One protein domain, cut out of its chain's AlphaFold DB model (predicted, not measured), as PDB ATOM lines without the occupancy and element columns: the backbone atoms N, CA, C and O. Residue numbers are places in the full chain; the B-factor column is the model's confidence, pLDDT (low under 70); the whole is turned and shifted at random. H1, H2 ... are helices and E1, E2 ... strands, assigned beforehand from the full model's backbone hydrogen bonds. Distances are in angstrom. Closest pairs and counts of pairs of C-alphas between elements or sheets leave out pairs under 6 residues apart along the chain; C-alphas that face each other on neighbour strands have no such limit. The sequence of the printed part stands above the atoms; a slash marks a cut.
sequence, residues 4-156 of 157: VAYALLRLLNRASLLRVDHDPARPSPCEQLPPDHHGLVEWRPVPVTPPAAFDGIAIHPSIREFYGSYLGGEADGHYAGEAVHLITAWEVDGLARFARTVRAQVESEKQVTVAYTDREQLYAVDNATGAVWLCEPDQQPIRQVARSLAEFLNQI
ATOM      1  N   VAL A   4      40.805  26.564  29.064       97.31
ATOM      2  CA  VAL A   4      41.535  26.920  27.837       97.31
ATOM      3  C   VAL A   4      43.032  26.732  28.044       97.31
ATOM      4  O   VAL A   4      43.684  26.123  27.199       97.31
ATOM      5  N   ALA A   5      43.580  27.201  29.170       95.81
ATOM      6  CA  ALA A   5      44.997  27.044  29.477       95.81
ATOM      7  C   ALA A   5      45.375  25.562  29.570       95.81
ATOM      8  O   ALA A   5      46.414  25.153  29.057       95.81
ATOM      9  N   TYR A   6      44.524  24.748  30.197       97.00
ATOM     10  CA  TYR A   6      44.750  23.310  30.298       97.00
ATOM     11  C   TYR A   6      44.743  22.625  28.923       97.00
ATOM     12  O   TYR A   6      45.668  21.875  28.601       97.00
ATOM     13  N   ALA A   7      43.739  22.912  28.087       97.50
ATOM     14  CA  ALA A   7      43.640  22.339  26.746       97.50
ATOM     15  C   ALA A   7      44.803  22.782  25.839       97.50
ATOM     16  O   ALA A   7      45.367  21.957  25.118       97.50
ATOM     17  N   LEU A   8      45.213  24.052  25.924       97.25
ATOM     18  CA  LEU A   8      46.374  24.576  25.208       97.25
ATOM     19  C   LEU A   8      47.670  23.888  25.659       97.25
ATOM     20  O   LEU A   8      48.438  23.424  24.819       97.25
ATOM     21  N   LEU A   9      47.895  23.758  26.970       97.31
ATOM     22  CA  LEU A   9      49.080  23.089  27.504       97.31
ATOM     23  C   LEU A   9      49.179  21.637  27.018       97.31
ATOM     24  O   LEU A   9      50.268  21.171  26.687       97.31
ATOM     25  N   ARG A  10      48.053  20.915  26.952       97.44
ATOM     26  CA  ARG A  10      47.999  19.550  26.402       97.44
ATOM     27  C   ARG A  10      48.507  19.506  24.958       97.44
ATOM     28  O   ARG A  10      49.300  18.627  24.631       97.44
ATOM     29  N   LEU A  11      48.052  20.433  24.114       97.75
ATOM     30  CA  LEU A  11      48.457  20.510  22.707       97.75
ATOM     31  C   LEU A  11      49.934  20.893  22.566       97.75
ATOM     32  O   LEU A  11      50.665  20.214  21.849       97.75
ATOM     33  N   LEU A  12      50.397  21.894  23.318       97.62
ATOM     34  CA  LEU A  12      51.801  22.313  23.315       97.62
ATOM     35  C   LEU A  12      52.739  21.201  23.799       97.62
ATOM     36  O   LEU A  12      53.774  20.973  23.187       97.62
ATOM     37  N   ASN A  13      52.369  20.458  24.847       97.38
ATOM     38  CA  ASN A  13      53.165  19.324  25.330       97.38
ATOM     39  C   ASN A  13      53.266  18.188  24.305       97.38
ATOM     40  O   ASN A  13      54.268  17.477  24.257       97.38
ATOM     41  N   ARG A  14      52.220  17.989  23.496       96.94
ATOM     42  CA  ARG A  14      52.269  17.029  22.391       96.94
ATOM     43  C   ARG A  14      53.187  17.533  21.281       96.94
ATOM     44  O   ARG A  14      54.008  16.765  20.795       96.94
ATOM     45  N   ALA A  15      53.056  18.803  20.903       96.38
ATOM     46  CA  ALA A  15      53.895  19.422  19.881       96.38
ATOM     47  C   ALA A  15      55.381  19.417  20.284       96.38
ATOM     48  O   ALA A  15      56.244  19.123  19.462       96.38
ATOM     49  N   SER A  16      55.678  19.603  21.574       96.56
ATOM     50  CA  SER A  16      57.043  19.590  22.113       96.56
ATOM     51  C   SER A  16      57.743  18.226  22.096       96.56
ATOM     52  O   SER A  16      58.883  18.113  22.535       96.56
ATOM     53  N   LEU A  17      57.073  17.167  21.624       95.38
ATOM     54  CA  LEU A  17      57.730  15.888  21.331       95.38
ATOM     55  C   LEU A  17      58.621  15.976  20.084       95.38
ATOM     56  O   LEU A  17      59.517  15.148  19.916       95.38
ATOM     57  N   LEU A  18      58.368  16.958  19.218       94.69
ATOM     58  CA  LEU A  18      59.166  17.240  18.035       94.69
ATOM     59  C   LEU A  18      60.132  18.391  18.325       94.69
ATOM     60  O   LEU A  18      59.787  19.365  18.996       94.69
ATOM     61  N   ARG A  19      61.352  18.269  17.799       94.69
ATOM     62  CA  ARG A  19      62.331  19.359  17.814       94.69
ATOM     63  C   ARG A  19      61.980  20.386  16.743       94.69
ATOM     64  O   ARG A  19      61.388  20.029  15.728       94.69
ATOM     65  N   VAL A  20      62.376  21.632  16.971       95.00
ATOM     66  CA  VAL A  20      62.160  22.753  16.042       95.00
ATOM     67  C   VAL A  20      63.494  23.368  15.640       95.00
ATOM     68  O   VAL A  20      64.483  23.203  16.354       95.00
ATOM     69  N   ASP A  21      63.527  24.064  14.508       95.38
ATOM     70  CA  ASP A  21      64.705  24.824  14.093       95.38
ATOM     71  C   ASP A  21      65.017  25.935  15.100       95.38
ATOM     72  O   ASP A  21      64.133  26.676  15.538       95.38
ATOM     73  N   HIS A  22      66.291  26.059  15.462       94.44
ATOM     74  CA  HIS A  22      66.764  27.180  16.260       94.44
ATOM     75  C   HIS A  22      66.897  28.436  15.396       94.44
ATOM     76  O   HIS A  22      67.618  28.438  14.396       94.44
ATOM     77  N   ASP A  23      66.270  29.528  15.833       93.38
ATOM     78  CA  ASP A  23      66.443  30.857  15.249       93.38
ATOM     79  C   ASP A  23      67.242  31.755  16.216       93.38
ATOM     80  O   ASP A  23      66.680  32.268  17.191       93.38
ATOM     81  N   PRO A  24      68.536  32.019  15.944       91.62
ATOM     82  CA  PRO A  24      69.355  32.898  16.776       91.62
ATOM     83  C   PRO A  24      68.816  34.331  16.887       91.62
ATOM     84  O   PRO A  24      69.165  35.044  17.830       91.62
ATOM     85  N   ALA A  25      67.996  34.783  15.931       92.50
ATOM     86  CA  ALA A  25      67.372  36.102  15.965       92.50
ATOM     87  C   ALA A  25      66.116  36.140  16.850       92.50
ATOM     88  O   ALA A  25      65.665  37.227  17.222       92.50
ATOM     89  N   ARG A  26      65.552  34.976  17.204       89.50
ATOM     90  CA  ARG A  26      64.335  34.836  18.015       89.50
ATOM     91  C   ARG A  26      64.521  33.804  19.135       89.50
ATOM     92  O   ARG A  26      63.810  32.796  19.170       89.50
ATOM     93  N   PRO A  27      65.441  34.060  20.084       91.00
ATOM     94  CA  PRO A  27      65.641  33.168  21.215       91.00
ATOM     95  C   PRO A  27      64.375  33.098  22.073       91.00
ATOM     96  O   PRO A  27      63.673  34.097  22.264       91.00
ATOM     97  N   SER A  28      64.111  31.926  22.642       94.12
ATOM     98  CA  SER A  28      62.941  31.707  23.485       94.12
ATOM     99  C   SER A  28      63.287  30.981  24.778       94.12
ATOM    100  O   SER A  28      64.096  30.054  24.763       94.12
ATOM    101  N   PRO A  29      62.624  31.325  25.900       94.50
ATOM    102  CA  PRO A  29      62.709  30.528  27.123       94.50
ATOM    103  C   PRO A  29      62.137  29.108  26.963       94.50
ATOM    104  O   PRO A  29      62.348  28.275  27.842       94.50
ATOM    105  N   CYS A  30      61.397  28.828  25.883       96.44
ATOM    106  CA  CYS A  30      60.895  27.495  25.572       96.44
ATOM    107  C   CYS A  30      62.030  26.514  25.249       96.44
ATOM    108  O   CYS A  30      61.886  25.325  25.536       96.44
ATOM    109  N   GLU A  31      63.152  26.987  24.698       96.56
ATOM    110  CA  GLU A  31      64.317  26.159  24.366       96.56
ATOM    111  C   GLU A  31      64.969  25.597  25.640       96.56
ATOM    112  O   GLU A  31      65.269  26.329  26.583       96.56
ATOM    113  N   GLN A  32      65.170  24.277  25.699       92.88
ATOM    114  CA  GLN A  32      65.688  23.604  26.899       92.88
ATOM    115  C   GLN A  32      67.208  23.415  26.872       92.88
ATOM    116  O   GLN A  32      67.853  23.391  27.922       92.88
ATOM    117  N   LEU A  33      67.775  23.242  25.679       90.19
ATOM    118  CA  LEU A  33      69.183  22.939  25.445       90.19
ATOM    119  C   LEU A  33      69.670  23.680  24.193       90.19
ATOM    120  O   LEU A  33      68.846  24.024  23.345       90.19
ATOM    121  N   PRO A  34      70.991  23.898  24.046       91.81
ATOM    122  CA  PRO A  34      71.559  24.403  22.800       91.81
ATOM    123  C   PRO A  34      71.176  23.529  21.594       91.81
ATOM    124  O   PRO A  34      70.969  22.322  21.774       91.81
ATOM    125  N   PRO A  35      71.133  24.100  20.375       94.56
ATOM    126  CA  PRO A  35      70.829  23.344  19.167       94.56
ATOM    127  C   PRO A  35      71.797  22.179  18.966       94.56
ATOM    128  O   PRO A  35      72.993  22.274  19.261       94.56
ATOM    129  N   ASP A  36      71.276  21.075  18.437       94.50
ATOM    130  CA  ASP A  36      72.091  19.942  18.025       94.50
ATOM    131  C   ASP A  36      72.873  20.238  16.727       94.50
ATOM    132  O   ASP A  36      72.843  21.331  16.164       94.50
ATOM    133  N   HIS A  37      73.610  19.242  16.234       94.00
ATOM    134  CA  HIS A  37      74.412  19.355  15.012       94.00
ATOM    135  C   HIS A  37      73.594  19.569  13.726       94.00
ATOM    136  O   HIS A  37      74.179  19.882  12.690       94.00
ATOM    137  N   HIS A  38      72.270  19.409  13.785       94.12
ATOM    138  CA  HIS A  38      71.341  19.737  12.708       94.12
ATOM    139  C   HIS A  38      70.697  21.118  12.884       94.12
ATOM    140  O   HIS A  38      69.912  21.518  12.031       94.12
ATOM    141  N   GLY A  39      71.033  21.855  13.947       94.88
ATOM    142  CA  GLY A  39      70.420  23.146  14.250       94.88
ATOM    143  C   GLY A  39      69.066  23.033  14.953       94.88
ATOM    144  O   GLY A  39      68.367  24.037  15.061       94.88
ATOM    145  N   LEU A  40      68.693  21.844  15.439       96.06
ATOM    146  CA  LEU A  40      67.397  21.605  16.069       96.06
ATOM    147  C   LEU A  40      67.476  21.736  17.591       96.06
ATOM    148  O   LEU A  40      68.418  21.245  18.217       96.06
ATOM    149  N   VAL A  41      66.451  22.331  18.199       96.19
ATOM    150  CA  VAL A  41      66.311  22.484  19.654       96.19
ATOM    151  C   VAL A  41      65.134  21.685  20.194       96.19
ATOM    152  O   VAL A  41      64.052  21.608  19.608       96.19
ATOM    153  N   GLU A  42      65.351  21.094  21.367       96.69
ATOM    154  CA  GLU A  42      64.260  20.623  22.212       96.69
ATOM    155  C   GLU A  42      63.611  21.820  22.895       96.69
ATOM    156  O   GLU A  42      64.298  22.705  23.415       96.69
ATOM    157  N   TRP A  43      62.284  21.831  22.930       97.06
ATOM    158  CA  TRP A  43      61.527  22.919  23.524       97.06
ATOM    159  C   TRP A  43      60.436  22.394  24.443       97.06
ATOM    160  O   TRP A  43      60.073  21.222  24.383       97.06
ATOM    161  N   ARG A  44      59.927  23.251  25.328       97.88
ATOM    162  CA  ARG A  44      58.752  22.988  26.165       97.88
ATOM    163  C   ARG A  44      57.943  24.265  26.354       97.88
ATOM    164  O   ARG A  44      58.534  25.342  26.367       97.88
ATOM    165  N   PRO A  45      56.615  24.169  26.532       97.25
ATOM    166  CA  PRO A  45      55.812  25.339  26.849       97.25
ATOM    167  C   PRO A  45      56.234  25.954  28.184       97.25
ATOM    168  O   PRO A  45      56.454  25.245  29.170       97.25
ATOM    169  N   VAL A  46      56.298  27.283  28.227       95.88
ATOM    170  CA  VAL A  46      56.693  28.042  29.422       95.88
ATOM    171  C   VAL A  46      55.525  28.906  29.889       95.88
ATOM    172  O   VAL A  46      54.993  29.673  29.089       95.88
ATOM    173  N   PRO A  47      55.105  28.822  31.166       94.25
ATOM    174  CA  PRO A  47      54.064  29.694  31.697       94.25
ATOM    175  C   PRO A  47      54.444  31.174  31.594       94.25
ATOM    176  O   PRO A  47      55.543  31.575  31.979       94.25
ATOM    177  N   VAL A  48      53.512  32.010  31.145       90.31
ATOM    178  CA  VAL A  48      53.709  33.464  31.087       90.31
ATOM    179  C   VAL A  48      53.501  34.060  32.482       90.31
ATOM    180  O   VAL A  48      52.413  33.965  33.051       90.31
ATOM    181  N   THR A  49      54.547  34.670  33.053       82.69
ATOM    182  CA  THR A  49      54.500  35.282  34.393       82.69
ATOM    183  C   THR A  49      55.175  36.663  34.399       82.69
ATOM    184  O   THR A  49      56.378  36.728  34.153       82.69
ATOM    185  N   PRO A  50      54.454  37.758  34.725       72.00
ATOM    186  CA  PRO A  50      53.004  37.828  34.943       72.00
ATOM    187  C   PRO A  50      52.227  37.573  33.636       72.00
ATOM    188  O   PRO A  50      52.803  37.755  32.565       72.00
ATOM    189  N   PRO A  51      50.942  37.170  33.698       67.56
ATOM    190  CA  PRO A  51      50.117  36.948  32.509       67.56
ATOM    191  C   PRO A  51      50.174  38.133  31.544       67.56
ATOM    192  O   PRO A  51      50.206  39.284  31.987       67.56
ATOM    193  N   ALA A  52      50.157  37.858  30.235       67.69
ATOM    194  CA  ALA A  52      50.229  38.901  29.216       67.69
ATOM    195  C   ALA A  52      49.159  39.980  29.456       67.69
ATOM    196  O   ALA A  52      47.956  39.704  29.534       67.69
ATOM    197  N   ALA A  53      49.615  41.223  29.585       65.81
ATOM    198  CA  ALA A  53      48.755  42.353  29.869       65.81
ATOM    199  C   ALA A  53      48.017  42.791  28.592       65.81
ATOM    200  O   ALA A  53      48.515  43.590  27.803       65.81
ATOM    201  N   PHE A  54      46.795  42.287  28.386       80.94
ATOM    202  CA  PHE A  54      45.830  42.861  27.431       80.94
ATOM    203  C   PHE A  54      45.160  44.113  28.017       80.94
ATOM    204  O   PHE A  54      43.930  44.233  28.032       80.94
ATOM    205  N   ASP A  55      45.961  45.009  28.590       79.06
ATOM    206  CA  ASP A  55      45.466  46.161  29.334       79.06
ATOM    207  C   ASP A  55      44.736  47.134  28.408       79.06
ATOM    208  O   ASP A  55      45.193  47.475  27.311       79.06
ATOM    209  N   GLY A  56      43.552  47.556  28.853       83.56
ATOM    210  CA  GLY A  56      42.670  48.431  28.084       83.56
ATOM    211  C   GLY A  56      41.996  47.769  26.878       83.56
ATOM    212  O   GLY A  56      41.350  48.477  26.112       83.56
ATOM    213  N   ILE A  57      42.113  46.446  26.697       87.75
ATOM    214  CA  ILE A  57      41.428  45.715  25.621       87.75
ATOM    215  C   ILE A  57      40.295  44.878  26.225       87.75
ATOM    216  O   ILE A  57      40.523  43.971  27.034       87.75
ATOM    217  N   ALA A  58      39.058  45.181  25.828       90.50
ATOM    218  CA  ALA A  58      37.873  44.425  26.220       90.50
ATOM    219  C   ALA A  58      37.784  43.125  25.402       90.50
ATOM    220  O   ALA A  58      37.137  43.083  24.356       90.50
ATOM    221  N   ILE A  59      38.469  42.080  25.874       92.94
ATOM    222  CA  ILE A  59      38.486  40.759  25.235       92.94
ATOM    223  C   ILE A  59      37.766  39.691  26.047       92.94
ATOM    224  O   ILE A  59      37.776  39.734  27.282       92.94
ATOM    225  N   HIS A  60      37.208  38.700  25.352       95.88
ATOM    226  CA  HIS A  60      36.613  37.526  25.977       95.88
ATOM    227  C   HIS A  60      37.642  36.814  26.882       95.88
ATOM    228  O   HIS A  60      38.803  36.657  26.479       95.88
ATOM    229  N   PRO A  61      37.257  36.333  28.082       94.62
ATOM    230  CA  PRO A  61      38.186  35.683  29.010       94.62
ATOM    231  C   PRO A  61      38.956  34.502  28.409       94.62
ATOM    232  O   PRO A  61      40.131  34.332  28.713       94.62
ATOM    233  N   SER A  62      38.337  33.735  27.504       96.44
ATOM    234  CA  SER A  62      39.012  32.618  26.828       96.44
ATOM    235  C   SER A  62      40.173  33.066  25.936       96.44
ATOM    236  O   SER A  62      41.181  32.372  25.870       96.44
ATOM    237  N   ILE A  63      40.070  34.226  25.277       94.94
ATOM    238  CA  ILE A  63      41.133  34.783  24.424       94.94
ATOM    239  C   ILE A  63      42.305  35.232  25.298       94.94
ATOM    240  O   ILE A  63      43.463  34.946  24.995       94.94
ATOM    241  N   ARG A  64      41.990  35.898  26.419       92.88
ATOM    242  CA  ARG A  64      42.983  36.294  27.425       92.88
ATOM    243  C   ARG A  64      43.721  35.079  27.966       92.88
ATOM    244  O   ARG A  64      44.936  35.122  28.119       92.88
ATOM    245  N   GLU A  65      42.989  34.012  28.256       93.88
ATOM    246  CA  GLU A  65      43.569  32.772  28.745       93.88
ATOM    247  C   GLU A  65      44.446  32.096  27.682       93.88
ATOM    248  O   GLU A  65      45.563  31.701  27.997       93.88
ATOM    249  N   PHE A  66      43.999  32.027  26.427       95.00
ATOM    250  CA  PHE A  66      44.754  31.414  25.332       95.00
ATOM    251  C   PHE A  66      46.123  32.072  25.125       95.00
ATOM    252  O   PHE A  66      47.153  31.421  25.268       95.00
ATOM    253  N   TYR A  67      46.148  33.380  24.872       92.75
ATOM    254  CA  TYR A  67      47.400  34.089  24.597       92.75
ATOM    255  C   TYR A  67      48.206  34.442  25.855       92.75
ATOM    256  O   TYR A  67      49.387  34.766  25.762       92.75
ATOM    257  N   GLY A  68      47.573  34.438  27.029       91.94
ATOM    258  CA  GLY A  68      48.188  34.876  28.281       91.94
ATOM    259  C   GLY A  68      48.734  33.760  29.164       91.94
ATOM    260  O   GLY A  68      49.308  34.086  30.200       91.94
ATOM    261  N   SER A  69      48.541  32.484  28.810       93.25
ATOM    262  CA  SER A  69      48.918  31.362  29.685       93.25
ATOM    263  C   SER A  69      50.307  30.798  29.411       93.25
ATOM    264  O   SER A  69      51.044  30.543  30.363       93.25
ATOM    265  N   TYR A  70      50.673  30.597  28.141       94.62
ATOM    266  CA  TYR A  70      51.914  29.915  27.770       94.62
ATOM    267  C   TYR A  70      52.604  30.569  26.580       94.62
ATOM    268  O   TYR A  70      51.958  30.975  25.616       94.62
ATOM    269  N   LEU A  71      53.931  30.591  26.648       94.94
ATOM    270  CA  LEU A  71      54.781  30.609  25.471       94.94
ATOM    271  C   LEU A  71      54.907  29.181  24.930       94.94
ATOM    272  O   LEU A  71      54.894  28.217  25.702       94.94
ATOM    273  N   GLY A  72      55.040  29.045  23.616       94.88
ATOM    274  CA  GLY A  72      55.170  27.759  22.948       94.88
ATOM    275  C   GLY A  72      55.406  27.898  21.449       94.88
ATOM    276  O   GLY A  72      55.092  28.936  20.858       94.88
ATOM    277  N   GLY A  73      55.992  26.854  20.865       90.75
ATOM    278  CA  GLY A  73      56.186  26.726  19.424       90.75
ATOM    279  C   GLY A  73      54.891  26.382  18.700       90.75
ATOM    280  O   GLY A  73      53.820  26.324  19.307       90.75
ATOM    281  N   GLU A  74      55.012  26.145  17.398       88.69
ATOM    282  CA  GLU A  74      53.894  25.728  16.556       88.69
ATOM    283  C   GLU A  74      53.263  24.446  17.109       88.69
ATOM    284  O   GLU A  74      53.947  23.486  17.473       88.69
ATOM    285  N   ALA A  75      51.937  24.461  17.226       92.94
ATOM    286  CA  ALA A  75      51.166  23.315  17.667       92.94
ATOM    287  C   ALA A  75      50.118  22.981  16.621       92.94
ATOM    288  O   ALA A  75      49.074  23.633  16.525       92.94
ATOM    289  N   ASP A  76      50.420  21.916  15.891       92.94
ATOM    290  CA  ASP A  76      49.579  21.415  14.827       92.94
ATOM    291  C   ASP A  76      48.662  20.295  15.320       92.94
ATOM    292  O   ASP A  76      48.954  19.517  16.246       92.94
ATOM    293  N   GLY A  77      47.516  20.202  14.668       94.50
ATOM    294  CA  GLY A  77      46.565  19.129  14.861       94.50
ATOM    295  C   GLY A  77      45.497  19.160  13.790       94.50
ATOM    296  O   GLY A  77      45.643  19.814  12.760       94.50
ATOM    297  N   HIS A  78      44.418  18.431  14.036       95.25
ATOM    298  CA  HIS A  78      43.299  18.389  13.103       95.25
ATOM    299  C   HIS A  78      41.974  18.574  13.826       95.25
ATOM    300  O   HIS A  78      41.766  18.047  14.921       95.25
ATOM    301  N   TYR A  79      41.051  19.274  13.175       94.75
ATOM    302  CA  TYR A  79      39.676  19.440  13.615       94.75
ATOM    303  C   TYR A  79      38.729  18.980  12.508       94.75
ATOM    304  O   TYR A  79      38.694  19.556  11.424       94.75
ATOM    305  N   ALA A  80      37.939  17.936  12.778       90.94
ATOM    306  CA  ALA A  80      36.995  17.365  11.811       90.94
ATOM    307  C   ALA A  80      37.617  17.056  10.424       90.94
ATOM    308  O   ALA A  80      36.939  17.163   9.407       90.94
ATOM    309  N   GLY A  81      38.898  16.667  10.397       89.19
ATOM    310  CA  GLY A  81      39.648  16.352   9.176       89.19
ATOM    311  C   GLY A  81      40.365  17.533   8.513       89.19
ATOM    312  O   GLY A  81      41.131  17.299   7.586       89.19
ATOM    313  N   GLU A  82      40.167  18.764   8.989       92.31
ATOM    314  CA  GLU A  82      40.888  19.955   8.518       92.31
ATOM    315  C   GLU A  82      42.117  20.218   9.398       92.31
ATOM    316  O   GLU A  82      42.062  20.010  10.615       92.31
ATOM    317  N   ALA A  83      43.217  20.664   8.787       94.06
ATOM    318  CA  ALA A  83      44.439  21.027   9.501       94.06
ATOM    319  C   ALA A  83      44.214  22.257  10.394       94.06
ATOM    320  O   ALA A  83      43.494  23.187  10.029       94.06
ATOM    321  N   VAL A  84      44.836  22.253  11.571       97.44
ATOM    322  CA  VAL A  84      44.797  23.358  12.530       97.44
ATOM    323  C   VAL A  84      46.216  23.681  12.959       97.44
ATOM    324  O   VAL A  84      46.846  22.870  13.635       97.44
ATOM    325  N   HIS A  85      46.660  24.891  12.643       96.75
ATOM    326  CA  HIS A  85      47.938  25.453  13.065       96.75
ATOM    327  C   HIS A  85      47.677  26.528  14.115       96.75
ATOM    328  O   HIS A  85      47.180  27.615  13.794       96.75
ATOM    329  N   LEU A  86      47.929  26.217  15.389       96.81
ATOM    330  CA  LEU A  86      47.703  27.166  16.478       96.81
ATOM    331  C   LEU A  86      48.704  28.323  16.428       96.81
ATOM    332  O   LEU A  86      49.896  28.134  16.202       96.81
ATOM    333  N   ILE A  87      48.218  29.526  16.730       94.00
ATOM    334  CA  ILE A  87      49.037  30.736  16.775       94.00
ATOM    335  C   ILE A  87      49.401  31.036  18.233       94.00
ATOM    336  O   ILE A  87      48.571  31.517  19.005       94.00
ATOM    337  N   THR A  88      50.651  30.782  18.616       91.88
ATOM    338  CA  THR A  88      51.173  31.035  19.970       91.88
ATOM    339  C   THR A  88      52.415  31.921  19.955       91.88
ATOM    340  O   THR A  88      53.035  32.164  18.919       91.88
ATOM    341  N   ALA A  89      52.776  32.462  21.120       92.25
ATOM    342  CA  ALA A  89      53.995  33.250  21.276       92.25
ATOM    343  C   ALA A  89      55.173  32.349  21.577       92.25
ATOM    344  O   ALA A  89      55.194  31.681  22.602       92.25
ATOM    345  N   TRP A  90      56.172  32.381  20.705       94.12
ATOM    346  CA  TRP A  90      57.434  31.709  20.961       94.12
ATOM    347  C   TRP A  90      58.235  32.444  22.039       94.12
ATOM    348  O   TRP A  90      58.674  31.835  23.009       94.12
ATOM    349  N   GLU A  91      58.347  33.765  21.931       91.62
ATOM    350  CA  GLU A  91      59.080  34.631  22.855       91.62
ATOM    351  C   GLU A  91      58.187  35.681  23.542       91.62
ATOM    352  O   GLU A  91      57.104  36.020  23.058       91.62
ATOM    353  N   VAL A  92      58.666  36.256  24.653       86.81
ATOM    354  CA  VAL A  92      57.943  37.292  25.422       86.81
ATOM    355  C   VAL A  92      57.600  38.509  24.557       86.81
ATOM    356  O   VAL A  92      56.474  39.001  24.612       86.81
ATOM    357  N   ASP A  93      58.517  38.956  23.700       85.88
ATOM    358  CA  ASP A  93      58.277  40.083  22.788       85.88
ATOM    359  C   ASP A  93      57.155  39.789  21.775       85.88
ATOM    360  O   ASP A  93      56.434  40.693  21.329       85.88
ATOM    361  N   GLY A  94      56.939  38.507  21.465       84.75
ATOM    362  CA  GLY A  94      55.822  38.027  20.660       84.75
ATOM    363  C   GLY A  94      54.462  38.297  21.307       84.75
ATOM    364  O   GLY A  94      53.502  38.596  20.596       84.75
ATOM    365  N   LEU A  95      54.369  38.307  22.642       84.94
ATOM    366  CA  LEU A  95      53.123  38.621  23.355       84.94
ATOM    367  C   LEU A  95      52.665  40.059  23.098       84.94
ATOM    368  O   LEU A  95      51.480  40.302  22.875       84.94
ATOM    369  N   ALA A  96      53.597  41.019  23.062       83.19
ATOM    370  CA  ALA A  96      53.274  42.411  22.749       83.19
ATOM    371  C   ALA A  96      52.782  42.568  21.300       83.19
ATOM    372  O   ALA A  96      51.907  43.392  21.022       83.19
ATOM    373  N   ARG A  97      53.323  41.766  20.370       83.69
ATOM    374  CA  ARG A  97      52.841  41.692  18.984       83.69
ATOM    375  C   ARG A  97      51.415  41.142  18.934       83.69
ATOM    376  O   ARG A  97      50.573  41.779  18.305       83.69
ATOM    377  N   PHE A  98      51.109  40.071  19.666       86.50
ATOM    378  CA  PHE A  98      49.737  39.564  19.743       86.50
ATOM    379  C   PHE A  98      48.770  40.541  20.386       86.50
ATOM    380  O   PHE A  98      47.684  40.724  19.855       86.50
ATOM    381  N   ALA A  99      49.150  41.234  21.459       88.00
ATOM    382  CA  ALA A  99      48.286  42.246  22.064       88.00
ATOM    383  C   ALA A  99      47.873  43.337  21.056       88.00
ATOM    384  O   ALA A  99      46.724  43.783  21.074       88.00
ATOM    385  N   ARG A 100      48.776  43.732  20.143       89.06
ATOM    386  CA  ARG A 100      48.451  44.656  19.044       89.06
ATOM    387  C   ARG A 100      47.512  44.029  18.016       89.06
ATOM    388  O   ARG A 100      46.522  44.666  17.667       89.06
ATOM    389  N   THR A 101      47.785  42.803  17.569       89.69
ATOM    390  CA  THR A 101      46.920  42.083  16.619       89.69
ATOM    391  C   THR A 101      45.513  41.898  17.183       89.69
ATOM    392  O   THR A 101      44.541  42.319  16.568       89.69
ATOM    393  N   VAL A 102      45.406  41.369  18.403       91.62
ATOM    394  CA  VAL A 102      44.139  41.158  19.113       91.62
ATOM    395  C   VAL A 102      43.366  42.469  19.255       91.62
ATOM    396  O   VAL A 102      42.163  42.492  19.011       91.62
ATOM    397  N   ARG A 103      44.037  43.575  19.609       91.88
ATOM    398  CA  ARG A 103      43.390  44.894  19.686       91.88
ATOM    399  C   ARG A 103      42.769  45.292  18.350       91.88
ATOM    400  O   ARG A 103      41.589  45.627  18.320       91.88
ATOM    401  N   ALA A 104      43.541  45.218  17.267       91.19
ATOM    402  CA  ALA A 104      43.076  45.598  15.937       91.19
ATOM    403  C   ALA A 104      41.863  44.762  15.489       91.19
ATOM    404  O   ALA A 104      40.887  45.322  14.989       91.19
ATOM    405  N   GLN A 105      41.881  43.447  15.729       92.00
ATOM    406  CA  GLN A 105      40.769  42.562  15.358       92.00
ATOM    407  C   GLN A 105      39.511  42.812  16.206       92.00
ATOM    408  O   GLN A 105      38.394  42.868  15.695       92.00
ATOM    409  N   VAL A 106      39.664  43.054  17.509       90.88
ATOM    410  CA  VAL A 106      38.530  43.386  18.388       90.88
ATOM    411  C   VAL A 106      37.910  44.735  18.021       90.88
ATOM    412  O   VAL A 106      36.693  44.915  18.127       90.88
ATOM    413  N   GLU A 107      38.716  45.704  17.591       90.06
ATOM    414  CA  GLU A 107      38.234  47.019  17.164       90.06
ATOM    415  C   GLU A 107      37.461  46.947  15.838       90.06
ATOM    416  O   GLU A 107      36.404  47.575  15.742       90.06
ATOM    417  N   SER A 108      37.922  46.137  14.880       86.81
ATOM    418  CA  SER A 108      37.374  46.048  13.514       86.81
ATOM    419  C   SER A 108      36.297  44.972  13.317       86.81
ATOM    420  O   SER A 108      35.235  45.266  12.774       86.81
ATOM    421  N   GLU A 109      36.537  43.748  13.787       82.94
ATOM    422  CA  GLU A 109      35.775  42.550  13.398       82.94
ATOM    423  C   GLU A 109      35.021  41.893  14.557       82.94
ATOM    424  O   GLU A 109      34.131  41.075  14.338       82.94
ATOM    425  N   LYS A 110      35.352  42.246  15.809       89.06
ATOM    426  CA  LYS A 110      34.807  41.602  17.027       89.06
ATOM    427  C   LYS A 110      35.110  40.103  17.118       89.06
ATOM    428  O   LYS A 110      34.525  39.420  17.957       89.06
ATOM    429  N   GLN A 111      36.049  39.603  16.327       92.38
ATOM    430  CA  GLN A 111      36.566  38.243  16.402       92.38
ATOM    431  C   GLN A 111      38.078  38.288  16.603       92.38
ATOM    432  O   GLN A 111      38.702  39.316  16.360       92.38
ATOM    433  N   VAL A 112      38.668  37.209  17.106       94.62
ATOM    434  CA  VAL A 112      40.117  37.110  17.309       94.62
ATOM    435  C   VAL A 112      40.608  35.779  16.779       94.62
ATOM    436  O   VAL A 112      40.167  34.727  17.243       94.62
ATOM    437  N   THR A 113      41.535  35.817  15.830       95.31
ATOM    438  CA  THR A 113      42.126  34.606  15.253       95.31
ATOM    439  C   THR A 113      42.967  33.884  16.297       95.31
ATOM    440  O   THR A 113      43.683  34.522  17.067       95.31
ATOM    441  N   VAL A 114      42.883  32.555  16.329       95.75
ATOM    442  CA  VAL A 114      43.674  31.688  17.223       95.75
ATOM    443  C   VAL A 114      44.392  30.563  16.481       95.75
ATOM    444  O   VAL A 114      45.330  29.980  17.023       95.75
ATOM    445  N   ALA A 115      43.970  30.253  15.253       96.50
ATOM    446  CA  ALA A 115      44.597  29.249  14.406       96.50
ATOM    447  C   ALA A 115      44.280  29.492  12.925       96.50
ATOM    448  O   ALA A 115      43.358  30.249  12.604       96.50
ATOM    449  N   TYR A 116      45.002  28.814  12.039       96.06
ATOM    450  CA  TYR A 116      44.734  28.783  10.600       96.06
ATOM    451  C   TYR A 116      44.771  27.346  10.058       96.06
ATOM    452  O   TYR A 116      45.193  26.424  10.754       96.06
ATOM    453  N   THR A 117      44.278  27.159   8.837       95.75
ATOM    454  CA  THR A 117      44.299  25.887   8.091       95.75
ATOM    455  C   THR A 117      45.326  25.944   6.955       95.75
ATOM    456  O   THR A 117      45.738  27.033   6.555       95.75
ATOM    457  N   ASP A 118      45.636  24.800   6.337       94.31
ATOM    458  CA  ASP A 118      46.434  24.718   5.097       94.31
ATOM    459  C   ASP A 118      45.849  25.519   3.917       94.31
ATOM    460  O   ASP A 118      46.541  25.813   2.944       94.31
ATOM    461  N   ARG A 119      44.553  25.851   3.968       91.69
ATOM    462  CA  ARG A 119      43.852  26.628   2.934       91.69
ATOM    463  C   ARG A 119      43.751  28.109   3.275       91.69
ATOM    464  O   ARG A 119      42.890  28.790   2.733       91.69
ATOM    465  N   GLU A 120      44.565  28.582   4.217       90.69
ATOM    466  CA  GLU A 120      44.589  29.972   4.692       90.69
ATOM    467  C   GLU A 120      43.278  30.441   5.359       90.69
ATOM    468  O   GLU A 120      43.150  31.604   5.733       90.69
ATOM    469  N   GLN A 121      42.322  29.535   5.598       94.69
ATOM    470  CA  GLN A 121      41.135  29.822   6.408       94.69
ATOM    471  C   GLN A 121      41.518  29.983   7.879       94.69
ATOM    472  O   GLN A 121      42.442  29.325   8.369       94.69
ATOM    473  N   LEU A 122      40.766  30.813   8.597       95.50
ATOM    474  CA  LEU A 122      41.062  31.216   9.967       95.50
ATOM    475  C   LEU A 122      40.066  30.603  10.949       95.50
ATOM    476  O   LEU A 122      38.854  30.678  10.752       95.50
ATOM    477  N   TYR A 123      40.567  30.070  12.062       96.62
ATOM    478  CA  TYR A 123      39.747  29.815  13.241       96.62
ATOM    479  C   TYR A 123      39.766  31.056  14.126       96.62
ATOM    480  O   TYR A 123      40.810  31.423  14.679       96.62
ATOM    481  N   ALA A 124      38.612  31.698  14.268       96.12
ATOM    482  CA  ALA A 124      38.457  32.927  15.028       96.12
ATOM    483  C   ALA A 124      37.440  32.763  16.161       96.12
ATOM    484  O   ALA A 124      36.401  32.118  16.021       96.12
ATOM    485  N   VAL A 125      37.756  33.348  17.312       97.25
ATOM    486  CA  VAL A 125      36.904  33.372  18.498       97.25
ATOM    487  C   VAL A 125      36.058  34.631  18.459       97.25
ATOM    488  O   VAL A 125      36.594  35.737  18.423       97.25
ATOM    489  N   ASP A 126      34.744  34.476  18.516       96.31
ATOM    490  CA  ASP A 126      33.820  35.586  18.694       96.31
ATOM    491  C   ASP A 126      34.044  36.234  20.069       96.31
ATOM    492  O   ASP A 126      33.949  35.585  21.114       96.31
ATOM    493  N   ASN A 127      34.364  37.527  20.081       96.06
ATOM    494  CA  ASN A 127      34.782  38.230  21.290       96.06
ATOM    495  C   ASN A 127      33.628  38.487  22.275       96.06
ATOM    496  O   ASN A 127      33.873  38.799  23.440       96.06
ATOM    497  N   ALA A 128      32.375  38.384  21.829       95.69
ATOM    498  CA  ALA A 128      31.208  38.571  22.684       95.69
ATOM    499  C   ALA A 128      30.769  37.259  23.350       95.69
ATOM    500  O   ALA A 128      30.373  37.260  24.514       95.69
ATOM    501  N   THR A 129      30.840  36.148  22.617       96.88
ATOM    502  CA  THR A 129      30.257  34.855  23.013       96.88
ATOM    503  C   THR A 129      31.291  33.790  23.370       96.88
ATOM    504  O   THR A 129      30.953  32.816  24.037       96.88
ATOM    505  N   GLY A 130      32.536  33.935  22.909       97.12
ATOM    506  CA  GLY A 130      33.582  32.923  23.054       97.12
ATOM    507  C   GLY A 130      33.441  31.722  22.111       97.12
ATOM    508  O   GLY A 130      34.262  30.803  22.192       97.12
ATOM    509  N   ALA A 131      32.432  31.714  21.232       98.00
ATOM    510  CA  ALA A 131      32.250  30.690  20.209       98.00
ATOM    511  C   ALA A 131      33.377  30.742  19.173       98.00
ATOM    512  O   ALA A 131      33.886  31.816  18.857       98.00
ATOM    513  N   VAL A 132      33.747  29.589  18.618       97.88
ATOM    514  CA  VAL A 132      34.785  29.508  17.582       97.88
ATOM    515  C   VAL A 132      34.127  29.313  16.228       97.88
ATOM    516  O   VAL A 132      33.247  28.460  16.073       97.88
ATOM    517  N   TRP A 133      34.578  30.088  15.253       96.62
ATOM    518  CA  TRP A 133      34.116  30.089  13.875       96.62
ATOM    519  C   TRP A 133      35.274  29.791  12.933       96.62
ATOM    520  O   TRP A 133      36.414  30.152  13.213       96.62
ATOM    521  N   LEU A 134      34.963  29.127  11.825       96.06
ATOM    522  CA  LEU A 134      35.842  29.049  10.667       96.06
ATOM    523  C   LEU A 134      35.464  30.189   9.718       96.06
ATOM    524  O   LEU A 134      34.289  30.306   9.357       96.06
ATOM    525  N   CYS A 135      36.435  31.003   9.329       93.50
ATOM    526  CA  CYS A 135      36.258  32.205   8.518       93.50
ATOM    527  C   CYS A 135      37.205  32.178   7.311       93.50
ATOM    528  O   CYS A 135      38.313  31.647   7.404       93.50
ATOM    529  N   GLU A 136      36.787  32.783   6.200       91.25
ATOM    530  CA  GLU A 136      37.735  33.214   5.165       91.25
ATOM    531  C   GLU A 136      38.423  34.516   5.623       91.25
ATOM    532  O   GLU A 136      37.776  35.322   6.307       91.25
ATOM    533  N   PRO A 137      39.693  34.761   5.257       86.31
ATOM    534  CA  PRO A 137      40.352  36.039   5.524       86.31
ATOM    535  C   PRO A 137      39.541  37.216   4.970       86.31
ATOM    536  O   PRO A 137      39.090  37.178   3.827       86.31
ATOM    537  N   ASP A 138      39.345  38.259   5.781       79.25
ATOM    538  CA  ASP A 138      38.605  39.479   5.420       79.25
ATOM    539  C   ASP A 138      37.144  39.253   4.953       79.25
ATOM    540  O   ASP A 138      36.535  40.148   4.354       79.25
ATOM    541  N   GLN A 139      36.546  38.078   5.208       75.44
ATOM    542  CA  GLN A 139      35.147  37.795   4.858       75.44
ATOM    543  C   GLN A 139      34.309  37.283   6.036       75.44
ATOM    544  O   GLN A 139      34.748  37.186   7.178       75.44
ATOM    545  N   GLN A 140      33.036  36.989   5.750       75.88
ATOM    546  CA  GLN A 140      32.086  36.519   6.751       75.88
ATOM    547  C   GLN A 140      32.413  35.098   7.247       75.88
ATOM    548  O   GLN A 140      32.940  34.282   6.485       75.88
ATOM    549  N   PRO A 141      32.037  34.768   8.498       86.62
ATOM    550  CA  PRO A 141      32.168  33.421   9.036       86.62
ATOM    551  C   PRO A 141      31.481  32.376   8.150       86.62
ATOM    552  O   PRO A 141      30.308  32.512   7.806       86.62
ATOM    553  N   ILE A 142      32.200  31.301   7.830       90.88
ATOM    554  CA  ILE A 142      31.703  30.183   7.021       90.88
ATOM    555  C   ILE A 142      30.753  29.327   7.863       90.88
ATOM    556  O   ILE A 142      29.631  29.026   7.456       90.88
ATOM    557  N   ARG A 143      31.216  28.903   9.046       94.38
ATOM    558  CA  ARG A 143      30.444  28.074   9.982       94.38
ATOM    559  C   ARG A 143      30.989  28.151  11.400       94.38
ATOM    560  O   ARG A 143      32.189  28.323  11.606       94.38
ATOM    561  N   GLN A 144      30.117  27.934  12.378       96.31
ATOM    562  CA  GLN A 144      30.537  27.729  13.759       96.31
ATOM    563  C   GLN A 144      31.174  26.340  13.900       96.31
ATOM    564  O   GLN A 144      30.619  25.351  13.415       96.31
ATOM    565  N   VAL A 145      32.325  26.263  14.570       96.50
ATOM    566  CA  VAL A 145      33.033  24.999  14.839       96.50
ATOM    567  C   VAL A 145      32.878  24.556  16.292       96.50
ATOM    568  O   VAL A 145      32.738  23.371  16.553       96.50
ATOM    569  N   ALA A 146      32.813  25.479  17.251       97.69
ATOM    570  CA  ALA A 146      32.621  25.126  18.657       97.69
ATOM    571  C   ALA A 146      31.830  26.199  19.408       97.69
ATOM    572  O   ALA A 146      31.782  27.366  19.002       97.69
ATOM    573  N   ARG A 147      31.216  25.825  20.533       97.81
ATOM    574  CA  ARG A 147      30.501  26.775  21.404       97.81
ATOM    575  C   ARG A 147      31.444  27.533  22.327       97.81
ATOM    576  O   ARG A 147      31.063  28.569  22.855       97.81
ATOM    577  N   SER A 148      32.659  27.026  22.516       98.25
ATOM    578  CA  SER A 148      33.707  27.684  23.287       98.25
ATOM    579  C   SER A 148      35.095  27.352  22.745       98.25
ATOM    580  O   SER A 148      35.298  26.307  22.122       98.25
ATOM    581  N   LEU A 149      36.073  28.208  23.045       98.31
ATOM    582  CA  LEU A 149      37.475  27.936  22.723       98.31
ATOM    583  C   LEU A 149      38.007  26.669  23.412       98.31
ATOM    584  O   LEU A 149      38.734  25.900  22.794       98.31
ATOM    585  N   ALA A 150      37.615  26.405  24.662       98.19
ATOM    586  CA  ALA A 150      38.031  25.190  25.363       98.19
ATOM    587  C   ALA A 150      37.496  23.921  24.676       98.19
ATOM    588  O   ALA A 150      38.225  22.944  24.524       98.19
ATOM    589  N   GLU A 151      36.238  23.935  24.222       98.00
ATOM    590  CA  GLU A 151      35.660  22.834  23.445       98.00
ATOM    591  C   GLU A 151      36.437  22.604  22.142       98.00
ATOM    592  O   GLU A 151      36.808  21.467  21.857       98.00
ATOM    593  N   PHE A 152      36.744  23.673  21.398       98.19
ATOM    594  CA  PHE A 152      37.536  23.592  20.168       98.19
ATOM    595  C   PHE A 152      38.904  22.943  20.411       98.19
ATOM    596  O   PHE A 152      39.221  21.935  19.786       98.19
ATOM    597  N   LEU A 153      39.682  23.451  21.374       97.94
ATOM    598  CA  LEU A 153      41.023  22.932  21.678       97.94
ATOM    599  C   LEU A 153      41.006  21.474  22.167       97.94
ATOM    600  O   LEU A 153      41.950  20.719  21.928       97.94
ATOM    601  N   ASN A 154      39.940  21.044  22.844       97.12
ATOM    602  CA  ASN A 154      39.791  19.650  23.271       97.12
ATOM    603  C   ASN A 154      39.437  18.699  22.121       97.12
ATOM    604  O   ASN A 154      39.714  17.506  22.225       97.12
ATOM    605  N   GLN A 155      38.860  19.212  21.035       96.75
ATOM    606  CA  GLN A 155      38.534  18.434  19.837       96.75
ATOM    607  C   GLN A 155      39.697  18.353  18.837       96.75
ATOM    608  O   GLN A 155      39.615  17.570  17.893       96.75
ATOM    609  N   ILE A 156      40.776  19.119  19.044       96.50
ATOM    610  CA  ILE A 156      41.983  19.023  18.219       96.50
ATOM    611  C   ILE A 156      42.698  17.699  18.512       96.50
ATOM    612  O   ILE A 156      43.186  17.459  19.632       96.50
TER     613      ILE A 156
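AT A GLANCE: This is residues 4 to 156 of the 157 residues of an uncharacterized protein of Gemmataceae bacterium (UniProt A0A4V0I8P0). A six-stranded sheet, curled like part of a barrel, bends round H4, which meets both edge strands E1 and E6; H1 packs at the E1 end and H2 over E3 and E4. The longest helix, H3, runs beside E3; in the long stretch of residues 16 to 60, with no named element, residues 20 to 41 loop out at one end of the longest axis, with residues 20 to 21 paired to 40 to 41, and the stretch then comes back to the body, where residues 46 to 47 pair with 70 to 71. The 153 printed residues hold four named helices and six strands, in the order H1 H2 E1 E2 H3 E3 E4 E5 E6 H4; the sheet E1 E2 E3 E4 E5 E6 is antiparallel throughout. The class is mixed, with 76 residues, under half, in named elements. The whole is compact, with a radius of gyration of the C-alphas of 15.3 A and spans of 46 by 37 by 26 A.

IN THESE COORDINATES: The strands are E1, residues 75 to 79; E2, 82 to 86; E3, 111 to 116, 13.8 A long; E4, 122 to 126; E5, 132 to 135; and E6, 141 to 146. C-alpha 75 is at (51.166, 23.315, 17.667). H3 is residues 92 to 108, 25.3 A; H1, 4 to 15, 16.5 A, from C-alpha 4 at (41.535, 26.920, 27.837); H2, 61 to 69; and H4, 149 to 155, ending at C-alpha 155 at (38.534, 18.434, 19.837).

HOW THE PARTS SIT: The sheet is strongly twisted. E1 and E2 form a hairpin, with N 79 and O 82 2.8 A apart; E2 and E3 have N 85 and O 116 at 2.8 A. E3 E4 E5 E6 is a meander, each strand the antiparallel neighbour of the one before, with N 123 and O 115 at 2.8 A, N 133 and O 124 at 2.8 A, and N 134 and O 143 at 2.9 A. The sheet and H1, H2 and H4 on one face of it make two layers, one of strands and one of helices. H2 lies over E3 and E4, at a height over the sheet of 10.8 A. H4 and H3 are on the same face as H2; H4 is over none of the strands, but only just, as 2 of its C-alphas fall on E1. H3 is over none; the C-alphas of Gln 105 and Val 112 in E3, its closest, are 5.8 A apart. H1 touches H4 at a steep tilt of 39 degrees, closest at the C-alphas of Val 4 and Ala 150, 4.6 A. Every O i to N i+4 pair is within hydrogen-bond range in H1, H2 and H4, and 12 of 13 in H3.

THE WHOLE: The farthest C-alphas, His 37 and Ala 128, are 47.9 A apart. The printed part has no cut. H1 to H2 is the long link, 45 residues. Mean pLDDT of the printed part is 92.5; residues 51 to 53 are under 70.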